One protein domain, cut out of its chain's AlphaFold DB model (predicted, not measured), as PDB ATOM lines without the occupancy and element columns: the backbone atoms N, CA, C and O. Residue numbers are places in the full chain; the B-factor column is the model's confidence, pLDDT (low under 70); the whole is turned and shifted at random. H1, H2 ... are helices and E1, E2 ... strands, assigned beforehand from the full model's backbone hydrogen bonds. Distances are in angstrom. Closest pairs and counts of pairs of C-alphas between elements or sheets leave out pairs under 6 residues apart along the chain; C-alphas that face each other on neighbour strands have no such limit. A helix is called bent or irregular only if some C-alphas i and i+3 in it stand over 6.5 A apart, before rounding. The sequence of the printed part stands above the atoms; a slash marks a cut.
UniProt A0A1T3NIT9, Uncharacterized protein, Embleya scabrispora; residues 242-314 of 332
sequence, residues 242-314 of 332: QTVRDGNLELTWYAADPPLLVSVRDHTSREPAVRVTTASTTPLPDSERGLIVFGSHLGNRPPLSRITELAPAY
ATOM      1  N   GLN A 242     -46.333  46.441 -24.393       81.12
ATOM      2  CA  GLN A 242     -46.562  45.189 -25.080       81.12
ATOM      3  C   GLN A 242     -46.020  44.089 -24.183       81.12
ATOM      4  O   GLN A 242     -44.947  44.245 -23.596       81.12
ATOM      5  N   THR A 243     -46.759  42.994 -24.084       84.62
ATOM      6  CA  THR A 243     -46.379  41.851 -23.264       84.62
ATOM      7  C   THR A 243     -46.480  40.594 -24.105       84.62
ATOM      8  O   THR A 243     -47.506  40.347 -24.738       84.62
ATOM      9  N   VAL A 244     -45.428  39.786 -24.091       86.88
ATOM     10  CA  VAL A 244     -45.423  38.441 -24.662       86.88
ATOM     11  C   VAL A 244     -45.281  37.432 -23.535       86.88
ATOM     12  O   VAL A 244     -44.550  37.662 -22.568       86.88
ATOM     13  N   ARG A 245     -46.011  36.323 -23.652       88.25
ATOM     14  CA  ARG A 245     -45.967  35.206 -22.712       88.25
ATOM     15  C   ARG A 245     -45.584  33.938 -23.453       88.25
ATOM     16  O   ARG A 245     -46.180  33.643 -24.485       88.25
ATOM     17  N   ASP A 246     -44.646  33.193 -22.889       86.69
ATOM     18  CA  ASP A 246     -44.271  31.859 -23.348       86.69
ATOM     19  C   ASP A 246     -44.147  30.935 -22.130       86.69
ATOM     20  O   ASP A 246     -43.222  31.041 -21.321       86.69
ATOM     21  N   GLY A 247     -45.154  30.081 -21.938       88.06
ATOM     22  CA  GLY A 247     -45.269  29.226 -20.759       88.06
ATOM     23  C   GLY A 247     -45.261  30.021 -19.448       88.06
ATOM     24  O   GLY A 247     -46.197  30.761 -19.154       88.06
ATOM     25  N   ASN A 248     -44.201  29.842 -18.655       88.19
ATOM     26  CA  ASN A 248     -44.015  30.496 -17.354       88.19
ATOM     27  C   ASN A 248     -43.252  31.823 -17.437       88.19
ATOM     28  O   ASN A 248     -42.916  32.395 -16.399       88.19
ATOM     29  N   LEU A 249     -42.943  32.288 -18.647       90.25
ATOM     30  CA  LEU A 249     -42.175  33.498 -18.877       90.25
ATOM     31  C   LEU A 249     -43.071  34.613 -19.407       90.25
ATOM     32  O   LEU A 249     -43.896  34.398 -20.294       90.25
ATOM     33  N   GLU A 250     -42.866  35.818 -18.895       89.50
ATOM     34  CA  GLU A 250     -43.531  37.033 -19.348       89.50
ATOM     35  C   GLU A 250     -42.485  38.120 -19.599       89.50
ATOM     36  O   GLU A 250     -41.713  38.468 -18.708       89.50
ATOM     37  N   LEU A 251     -42.466  38.676 -20.808       90.69
ATOM     38  CA  LEU A 251     -41.634  39.816 -21.174       90.69
ATOM     39  C   LEU A 251     -42.540  40.995 -21.511       90.69
ATOM     40  O   LEU A 251     -43.396  40.888 -22.383       90.69
ATOM     41  N   THR A 252     -42.310  42.129 -20.855       89.94
ATOM     42  CA  THR A 252     -43.010  43.389 -21.116       89.94
ATOM     43  C   THR A 252     -42.032  44.444 -21.637       89.94
ATOM     44  O   THR A 252     -40.913  44.585 -21.128       89.94
ATOM     45  N   TRP A 253     -42.449  45.215 -22.641       89.38
ATOM     46  CA  TRP A 253     -41.705  46.342 -23.208       89.38
ATOM     47  C   TRP A 253     -42.632  47.509 -23.548       89.38
ATOM     48  O   TRP A 253     -43.836  47.343 -23.642       89.38
ATOM     49  N   TYR A 254     -42.083  48.705 -23.735       82.81
ATOM     50  CA  TYR A 254     -42.785  49.889 -24.224       82.81
ATOM     51  C   TYR A 254     -42.599  50.007 -25.743       82.81
ATOM     52  O   TYR A 254     -41.464  50.004 -26.222       82.81
ATOM     53  N   ALA A 255     -43.685  50.138 -26.500       78.31
ATOM     54  CA  ALA A 255     -43.730  50.324 -27.950       78.31
ATOM     55  C   ALA A 255     -43.338  51.760 -28.349       78.31
ATOM     56  O   ALA A 255     -44.151  52.538 -28.845       78.31
ATOM     57  N   ALA A 256     -42.078  52.113 -28.096       73.62
ATOM     58  CA  ALA A 256     -41.403  53.271 -28.680       73.62
ATOM     59  C   ALA A 256     -40.615  52.865 -29.936       73.62
ATOM     60  O   ALA A 256     -40.512  51.683 -30.264       73.62
ATOM     61  N   ASP A 257     -40.034  53.854 -30.612       78.75
ATOM     62  CA  ASP A 257     -39.034  53.657 -31.661       78.75
ATOM     63  C   ASP A 257     -37.684  54.237 -31.182       78.75
ATOM     64  O   ASP A 257     -37.518  55.461 -31.193       78.75
ATOM     65  N   PRO A 258     -36.742  53.410 -30.675       82.12
ATOM     66  CA  PRO A 258     -36.807  51.950 -30.534       82.12
ATOM     67  C   PRO A 258     -37.609  51.485 -29.296       82.12
ATOM     68  O   PRO A 258     -37.731  52.234 -28.323       82.12
ATOM     69  N   PRO A 259     -38.122  50.237 -29.277       85.75
ATOM     70  CA  PRO A 259     -38.871  49.706 -28.138       85.75
ATOM     71  C   PRO A 259     -37.989  49.599 -26.891       85.75
ATOM     72  O   PRO A 259     -36.803  49.284 -26.995       85.75
ATOM     73  N   LEU A 260     -38.561  49.838 -25.707       88.75
ATOM     74  CA  LEU A 260     -37.819  49.911 -24.438       88.75
ATOM     75  C   LEU A 260     -38.194  48.764 -23.501       88.75
ATOM     76  O   LEU A 260     -39.370  48.536 -23.239       88.75
ATOM     77  N   LEU A 261     -37.203  48.067 -22.956       89.81
ATOM     78  CA  LEU A 261     -37.392  46.927 -22.065       89.81
ATOM     79  C   LEU A 261     -37.976  47.366 -20.715       89.81
ATOM     80  O   LEU A 261     -37.516  48.346 -20.122       89.81
ATOM     81  N   VAL A 262     -38.984  46.642 -20.215       91.69
ATOM     82  CA  VAL A 262     -39.684  47.008 -18.972       91.69
ATOM     83  C   VAL A 262     -39.437  46.016 -17.870       91.69
ATOM     84  O   VAL A 262     -38.902  46.386 -16.823       91.69
ATOM     85  N   SER A 263     -39.824  44.772 -18.106       93.88
ATOM     86  CA  SER A 263     -39.648  43.707 -17.139       93.88
ATOM     87  C   SER A 263     -39.648  42.350 -17.811       93.88
ATOM     88  O   SER A 263     -40.258  42.157 -18.860       93.88
ATOM     89  N   VAL A 264     -38.988  41.413 -17.150       93.56
ATOM     90  CA  VAL A 264     -39.131  39.985 -17.388       93.56
ATOM     91  C   VAL A 264     -39.598  39.350 -16.093       93.56
ATOM     92  O   VAL A 264     -39.114  39.707 -15.020       93.56
ATOM     93  N   ARG A 265     -40.523  38.406 -16.188       91.69
ATOM     94  CA  ARG A 265     -40.977  37.608 -15.063       91.69
ATOM     95  C   ARG A 265     -40.908  36.131 -15.417       91.69
ATOM     96  O   ARG A 265     -41.502  35.711 -16.402       91.69
ATOM     97  N   ASP A 266     -40.228  35.363 -14.576       93.00
ATOM     98  CA  ASP A 266     -40.275  33.902 -14.575       93.00
ATOM     99  C   ASP A 266     -41.091  33.425 -13.373       93.00
ATOM    100  O   ASP A 266     -40.653  33.520 -12.226       93.00
ATOM    101  N   HIS A 267     -42.284  32.894 -13.634       89.88
ATOM    102  CA  HIS A 267     -43.197  32.400 -12.604       89.88
ATOM    103  C   HIS A 267     -42.685  31.151 -11.865       89.88
ATOM    104  O   HIS A 267     -43.240  30.786 -10.829       89.88
ATOM    105  N   THR A 268     -41.639  30.494 -12.372       92.00
ATOM    106  CA  THR A 268     -40.995  29.338 -11.729       92.00
ATOM    107  C   THR A 268     -39.710  29.689 -10.988       92.00
ATOM    108  O   THR A 268     -39.259  28.907 -10.142       92.00
ATOM    109  N   SER A 269     -39.137  30.866 -11.251       90.38
ATOM    110  CA  SER A 269     -37.911  31.302 -10.595       90.38
ATOM    111  C   SER A 269     -38.145  31.612  -9.116       90.38
ATOM    112  O   SER A 269     -39.131  32.225  -8.702       90.38
ATOM    113  N   ARG A 270     -37.194  31.175  -8.285       92.25
ATOM    114  CA  ARG A 270     -37.172  31.451  -6.839       92.25
ATOM    115  C   ARG A 270     -36.232  32.590  -6.469       92.25
ATOM    116  O   ARG A 270     -36.112  32.890  -5.274       92.25
ATOM    117  N   GLU A 271     -35.570  33.186  -7.456       92.75
ATOM    118  CA  GLU A 271     -34.644  34.291  -7.243       92.75
ATOM    119  C   GLU A 271     -35.391  35.528  -6.722       92.75
ATOM    120  O   GLU A 271     -36.542  35.763  -7.107       92.75
ATOM    121  N   PRO A 272     -34.789  36.315  -5.814       89.50
ATOM    122  CA  PRO A 272     -35.370  37.581  -5.387       89.50
ATOM    123  C   PRO A 272     -35.596  38.512  -6.577       89.50
ATOM    124  O   PRO A 272     -34.806  38.521  -7.520       89.50
ATOM    125  N   ALA A 273     -36.643  39.329  -6.513       90.56
ATOM    126  CA  ALA A 273     -36.858  40.343  -7.529       90.56
ATOM    127  C   ALA A 273     -35.721  41.370  -7.527       90.56
ATOM    128  O   ALA A 273     -35.224  41.769  -6.466       90.56
ATOM    129  N   VAL A 274     -35.338  41.838  -8.711       87.81
ATOM    130  CA  VAL A 274     -34.265  42.823  -8.876       87.81
ATOM    131  C   VAL A 274     -34.633  43.895  -9.894       87.81
ATOM    132  O   VAL A 274     -35.379  43.665 -10.843       87.81
ATOM    133  N   ARG A 275     -34.068  45.087  -9.712       90.00
ATOM    134  CA  ARG A 275     -34.035  46.155 -10.706       90.00
ATOM    135  C   ARG A 275     -32.647  46.218 -11.326       90.00
ATOM    136  O   ARG A 275     -31.675  46.431 -10.608       90.00
ATOM    137  N   VAL A 276     -32.570  46.095 -12.643       87.56
ATOM    138  CA  VAL A 276     -31.342  46.227 -13.427       87.56
ATOM    139  C   VAL A 276     -31.350  47.583 -14.126       87.56
ATOM    140  O   VAL A 276     -32.268  47.928 -14.867       87.56
ATOM    141  N   THR A 277     -30.314  48.372 -13.879       80.12
ATOM    142  CA  THR A 277     -30.029  49.621 -14.593       80.12
ATOM    143  C   THR A 277     -28.692  49.488 -15.316       80.12
ATOM    144  O   THR A 277     -27.985  48.499 -15.147       80.12
ATOM    145  N   THR A 278     -28.301  50.494 -16.098       72.06
ATOM    146  CA  THR A 278     -26.965  50.529 -16.715       72.06
ATOM    147  C   THR A 278     -25.826  50.625 -15.694       72.06
ATOM    148  O   THR A 278     -24.689  50.320 -16.039       72.06
ATOM    149  N   ALA A 279     -26.110  51.052 -14.459       76.00
ATOM    150  CA  ALA A 279     -25.103  51.303 -13.429       76.00
ATOM    151  C   ALA A 279     -25.055  50.225 -12.336       76.00
ATOM    152  O   ALA A 279     -24.010  50.013 -11.725       76.00
ATOM    153  N   SER A 280     -26.180  49.569 -12.047       85.19
ATOM    154  CA  SER A 280     -26.275  48.623 -10.935       85.19
ATOM    155  C   SER A 280     -27.479  47.692 -11.036       85.19
ATOM    156  O   SER A 280     -28.474  47.987 -11.707       85.19
ATOM    157  N   THR A 281     -27.396  46.602 -10.272       90.06
ATOM    158  CA  THR A 281     -28.516  45.719  -9.942       90.06
ATOM    159  C   THR A 281     -28.898  45.936  -8.482       90.06
ATOM    160  O   THR A 281     -28.048  45.834  -7.600       90.06
ATOM    161  N   THR A 282     -30.164  46.252  -8.214       88.75
ATOM    162  CA  THR A 282     -30.672  46.543  -6.862       88.75
ATOM    163  C   THR A 282     -31.810  45.584  -6.499       88.75
ATOM    164  O   THR A 282     -32.698  45.395  -7.328       88.75
ATOM    165  N   PRO A 283     -31.839  44.988  -5.293       85.50
ATOM    166  CA  PRO A 283     -32.956  44.147  -4.857       85.50
ATOM    167  C   PRO A 283     -34.291  44.905  -4.780       85.50
ATOM    168  O   PRO A 283     -34.320  46.088  -4.442       85.50
ATOM    169  N   LEU A 284     -35.395  44.203  -5.037       75.19
ATOM    170  CA  LEU A 284     -36.773  44.664  -4.842       75.19
ATOM    171  C   LEU A 284     -37.474  43.732  -3.831       75.19
ATOM    172  O   LEU A 284     -38.175  42.807  -4.239       75.19
ATOM    173  N   PRO A 285     -37.253  43.911  -2.515       67.75
ATOM    174  CA  PRO A 285     -37.679  42.942  -1.498       67.75
ATOM    175  C   PRO A 285     -39.201  42.774  -1.387       67.75
ATOM    176  O   PRO A 285     -39.656  41.705  -0.988       67.75
ATOM    177  N   ASP A 286     -39.970  43.790  -1.788       78.12
ATOM    178  CA  ASP A 286     -41.439  43.795  -1.737       78.12
ATOM    179  C   ASP A 286     -42.100  43.293  -3.037       78.12
ATOM    180  O   ASP A 286     -43.321  43.346  -3.181       78.12
ATOM    181  N   SER A 287     -41.304  42.811  -4.000       75.88
ATOM    182  CA  SER A 287     -41.781  42.331  -5.300       75.88
ATOM    183  C   SER A 287     -41.761  40.805  -5.408       75.88
ATOM    184  O   SER A 287     -41.013  40.105  -4.724       75.88
ATOM    185  N   GLU A 288     -42.575  40.272  -6.319       81.06
ATOM    186  CA  GLU A 288     -42.662  38.832  -6.567       81.06
ATOM    187  C   GLU A 288     -41.337  38.255  -7.083       81.06
ATOM    188  O   GLU A 288     -40.691  38.824  -7.961       81.06
ATOM    189  N   ARG A 289     -40.947  37.091  -6.553       83.12
ATOM    190  CA  ARG A 289     -39.742  36.363  -6.980       83.12
ATOM    191  C   ARG A 289     -39.770  36.060  -8.480       83.12
ATOM    192  O   ARG A 289     -40.839  35.891  -9.062       83.12
ATOM    193  N   GLY A 290     -38.586  36.009  -9.087       87.62
ATOM    194  CA  GLY A 290     -38.425  35.812 -10.528       87.62
ATOM    195  C   GLY A 290     -38.690  37.054 -11.385       87.62
ATOM    196  O   GLY A 290     -38.638  36.955 -12.609       87.62
ATOM    197  N   LEU A 291     -38.969  38.217 -10.778       92.00
ATOM    198  CA  LEU A 291     -39.147  39.487 -11.483       92.00
ATOM    199  C   LEU A 291     -37.818  40.235 -11.664       92.00
ATOM    200  O   LEU A 291     -37.136  40.578 -10.699       92.00
ATOM    201  N   ILE A 292     -37.516  40.599 -12.905       93.94
ATOM    202  CA  ILE A 292     -36.441  41.520 -13.273       93.94
ATOM    203  C   ILE A 292     -37.079  42.769 -13.878       93.94
ATOM    204  O   ILE A 292     -37.786  42.683 -14.879       93.94
ATOM    205  N   VAL A 293     -36.830  43.940 -13.294       92.38
ATOM    206  CA  VAL A 293     -37.300  45.240 -13.805       92.38
ATOM    207  C   VAL A 293     -36.133  46.001 -14.420       92.38
ATOM    208  O   VAL A 293     -35.093  46.138 -13.785       92.38
ATOM    209  N   PHE A 294     -36.304  46.552 -15.619       89.56
ATOM    210  CA  PHE A 294     -35.250  47.289 -16.317       89.56
ATOM    211  C   PHE A 294     -35.493  48.798 -16.257       89.56
ATOM    212  O   PHE A 294     -36.557  49.285 -16.646       89.56
ATOM    213  N   GLY A 295     -34.491  49.536 -15.775       80.81
ATOM    214  CA  GLY A 295     -34.590  50.970 -15.503       80.81
ATOM    215  C   GLY A 295     -35.424  51.296 -14.256       80.81
ATOM    216  O   GLY A 295     -35.966  50.423 -13.577       80.81
ATOM    217  N   SER A 296     -35.517  52.584 -13.935       72.94
ATOM    218  CA  SER A 296     -36.400  53.121 -12.888       72.94
ATOM    219  C   SER A 296     -37.521  54.004 -13.446       72.94
ATOM    220  O   SER A 296     -38.539  54.163 -12.781       72.94
ATOM    221  N   HIS A 297     -37.372  54.539 -14.661       72.75
ATOM    222  CA  HIS A 297     -38.360  55.364 -15.363       72.75
ATOM    223  C   HIS A 297     -38.125  55.315 -16.883       72.75
ATOM    224  O   HIS A 297     -37.070  54.887 -17.331       72.75
ATOM    225  N   LEU A 298     -39.060  55.802 -17.713       68.56
ATOM    226  CA  LEU A 298     -38.948  55.720 -19.187       68.56
ATOM    227  C   LEU A 298     -37.600  56.219 -19.741       68.56
ATOM    228  O   LEU A 298     -36.986  55.528 -20.545       68.56
ATOM    229  N   GLY A 299     -37.097  57.361 -19.254       68.62
ATOM    230  CA  GLY A 299     -35.833  57.950 -19.721       68.62
ATOM    231  C   GLY A 299     -34.546  57.155 -19.437       68.62
ATOM    232  O   GLY A 299     -33.501  57.535 -19.951       68.62
ATOM    233  N   ASN A 300     -34.585  56.085 -18.632       75.56
ATOM    234  CA  ASN A 300     -33.414  55.239 -18.360       75.56
ATOM    235  C   ASN A 300     -33.660  53.744 -18.618       75.56
ATOM    236  O   ASN A 300     -32.861  52.906 -18.191       75.56
ATOM    237  N   ARG A 301     -34.756  53.401 -19.304       83.56
ATOM    238  CA  ARG A 301     -35.001  52.024 -19.732       83.56
ATOM    239  C   ARG A 301     -34.068  51.675 -20.894       83.56
ATOM    240  O   ARG A 301     -33.963  52.456 -21.840       83.56
ATOM    241  N   PRO A 302     -33.401  50.514 -20.855       88.12
ATOM    242  CA  PRO A 302     -32.605  50.063 -21.982       88.12
ATOM    243  C   PRO A 302     -33.523  49.693 -23.160       88.12
ATOM    244  O   PRO A 302     -34.661  49.269 -22.940       88.12
ATOM    245  N   PRO A 303     -33.057  49.813 -24.412       91.00
ATOM    246  CA  PRO A 303     -33.808  49.317 -25.558       91.00
ATOM    247  C   PRO A 303     -34.008  47.798 -25.465       91.00
ATOM    248  O   PRO A 303     -33.156  47.079 -24.941       91.00
ATOM    249  N   LEU A 304     -35.122  47.303 -26.008       90.75
ATOM    250  CA  LEU A 304     -35.501  45.886 -26.030       90.75
ATOM    251  C   LEU A 304     -34.402  44.998 -26.626       90.75
ATOM    252  O   LEU A 304     -34.168  43.897 -26.143       90.75
ATOM    253  N   SER A 305     -33.650  45.514 -27.601       90.06
ATOM    254  CA  SER A 305     -32.497  44.835 -28.206       90.06
ATOM    255  C   SER A 305     -31.373  44.487 -27.219       90.06
ATOM    256  O   SER A 305     -30.523  43.659 -27.536       90.06
ATOM    257  N   ARG A 306     -31.350  45.079 -26.015       91.81
ATOM    258  CA  ARG A 306     -30.372  44.756 -24.961       91.81
ATOM    259  C   ARG A 306     -30.754  43.542 -24.120       91.81
ATOM    260  O   ARG A 306     -29.950  43.137 -23.287       91.81
ATOM    261  N   ILE A 307     -31.931  42.945 -24.312       90.50
ATOM    262  CA  ILE A 307     -32.371  41.787 -23.518       90.50
ATOM    263  C   ILE A 307     -31.375  40.621 -23.570       90.50
ATOM    264  O   ILE A 307     -31.118  40.002 -22.544       90.50
ATOM    265  N   THR A 308     -30.721  40.389 -24.712       89.06
ATOM    266  CA  THR A 308     -29.701  39.339 -24.862       89.06
ATOM    267  C   THR A 308     -28.464  39.566 -23.997       89.06
ATOM    268  O   THR A 308     -27.812  38.604 -23.613       89.06
ATOM    269  N   GLU A 309     -28.135  40.818 -23.676       88.75
ATOM    270  CA  GLU A 309     -27.028  41.138 -22.771       88.75
ATOM    271  C   GLU A 309     -27.499  41.147 -21.313       88.75
ATOM    272  O   GLU A 309     -26.859  40.552 -20.452       88.75
ATOM    273  N   LEU A 310     -28.613  41.827 -21.033       87.88
ATOM    274  CA  LEU A 310     -29.051  42.099 -19.663       87.88
ATOM    275  C   LEU A 310     -29.759  40.912 -19.010       87.88
ATOM    276  O   LEU A 310     -29.773  40.804 -17.786       87.88
ATOM    277  N   ALA A 311     -30.382  40.048 -19.809       87.75
ATOM    278  CA  ALA A 311     -31.144  38.903 -19.337       87.75
ATOM    279  C   ALA A 311     -31.089  37.755 -20.371       87.75
ATOM    280  O   ALA A 311     -32.116  37.398 -20.957       87.75
ATOM    281  N   PRO A 312     -29.899  37.158 -20.611       86.06
ATOM    282  CA  PRO A 312     -29.662  36.257 -21.744       86.06
ATOM    283  C   PRO A 312     -30.606  35.050 -21.794       86.06
ATOM    284  O   PRO A 312     -31.019  34.635 -22.874       86.06
ATOM    285  N   ALA A 313     -30.998  34.522 -20.627       83.75
ATOM    286  CA  ALA A 313     -31.937  33.402 -20.504       83.75
ATOM    287  C   ALA A 313     -33.325  33.691 -21.109       83.75
ATOM    288  O   ALA A 313     -34.062  32.764 -21.426       83.75
ATOM    289  N   TYR A 314     -33.664  34.968 -21.298       85.88
ATOM    290  CA  TYR A 314     -34.969  35.432 -21.763       85.88
ATOM    291  C   TYR A 314     -34.908  36.090 -23.145       85.88
ATOM    292  O   TYR A 314     -35.926  36.555 -23.653       85.88
TER     293      TYR A 314
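AT A GLANCE: This is residues 242 to 314 of the 332 residues of an uncharacterized protein of Embleya scabrispora (UniProt A0A1T3NIT9). A single twisted sheet of six strands forms a wall, and one short helix, H1, packs over one of its faces, above E3; the other face bears no named element. From one edge of this wall to the other the strands' lines turn by 78 degrees. The printed part has 73 residues, with six named strands followed by one named helix, in the order E1 E2 E3 E4 E5 E6 H1, and the sheet is mixed, running E1, E2, E3, E6, E4, E5. The class is mostly strand, though under half of the residues are in named elements. The whole is compact, with a radius of gyration of the C-alphas of 11.5 A and spans of 33 by 28 by 20 A.

IN THESE COORDINATES: E3, residues 260 to 266, is the longest strand at 19.0 A. E2, residues 249 to 254, measures 17.3 A, and E1, residues 242 to 246, 13.6 A; E1 begins at C-alpha 242, (-46.562, 45.189, -25.080). E6 is residues 291 to 294, 10.0 A; E4 is residues 274 to 276, 6.4 A; E5 is residues 281 to 283, 6.9 A. H1, residues 304 to 310, is 9.8 A long and ends at C-alpha 310, (-29.051, 42.099, -19.663). It is irregular, with C-alphas 305 and 308 7.0 A apart.

HOW THE PARTS SIT: E1, E2 and E3 form a meander, each strand the antiparallel neighbour of the one before. E1 and E2 are a hairpin, with N 244 and O 251 2.9 A apart, within hydrogen-bond range. E2 and E3 are a hairpin too, with N 250 and O 265 at 2.8 A. E6 is antiparallel to E3, at 169 degrees, with N 292 and O 264 at 2.8 A. On its other side E6 is parallel to E4, at 23 degrees, with N 276 and O 293 at 2.8 A. The hairpin of E4 and E5 ends the sheet, with N 275 and O 282 at 2.8 A; the edge strands are E1 and E5, which are apart. H1 is on the sheet at a height of 9.1 A, over E3, but only just over E3 alone: 5 of its C-alphas fall on E3 and 2 on E6. It runs slantwise to the strands, at 49 degrees to E3 on the local plane. The closest C-alphas of E3 and H1 are those of Leu 261 and Leu 304, 4.5 A apart. In H1, 1 of 3 O i to N i+4 pairs is within hydrogen-bond range, and 3 of 4 O i to N i+3 pairs are.

THE WHOLE: The two C-alphas farthest apart, those of Asp 257 and Arg 270, are 33.4 A apart. The printed part has no cut and no long link. Mean pLDDT of the printed part is 85.6; residues 285 and 298 to 299 are under 70.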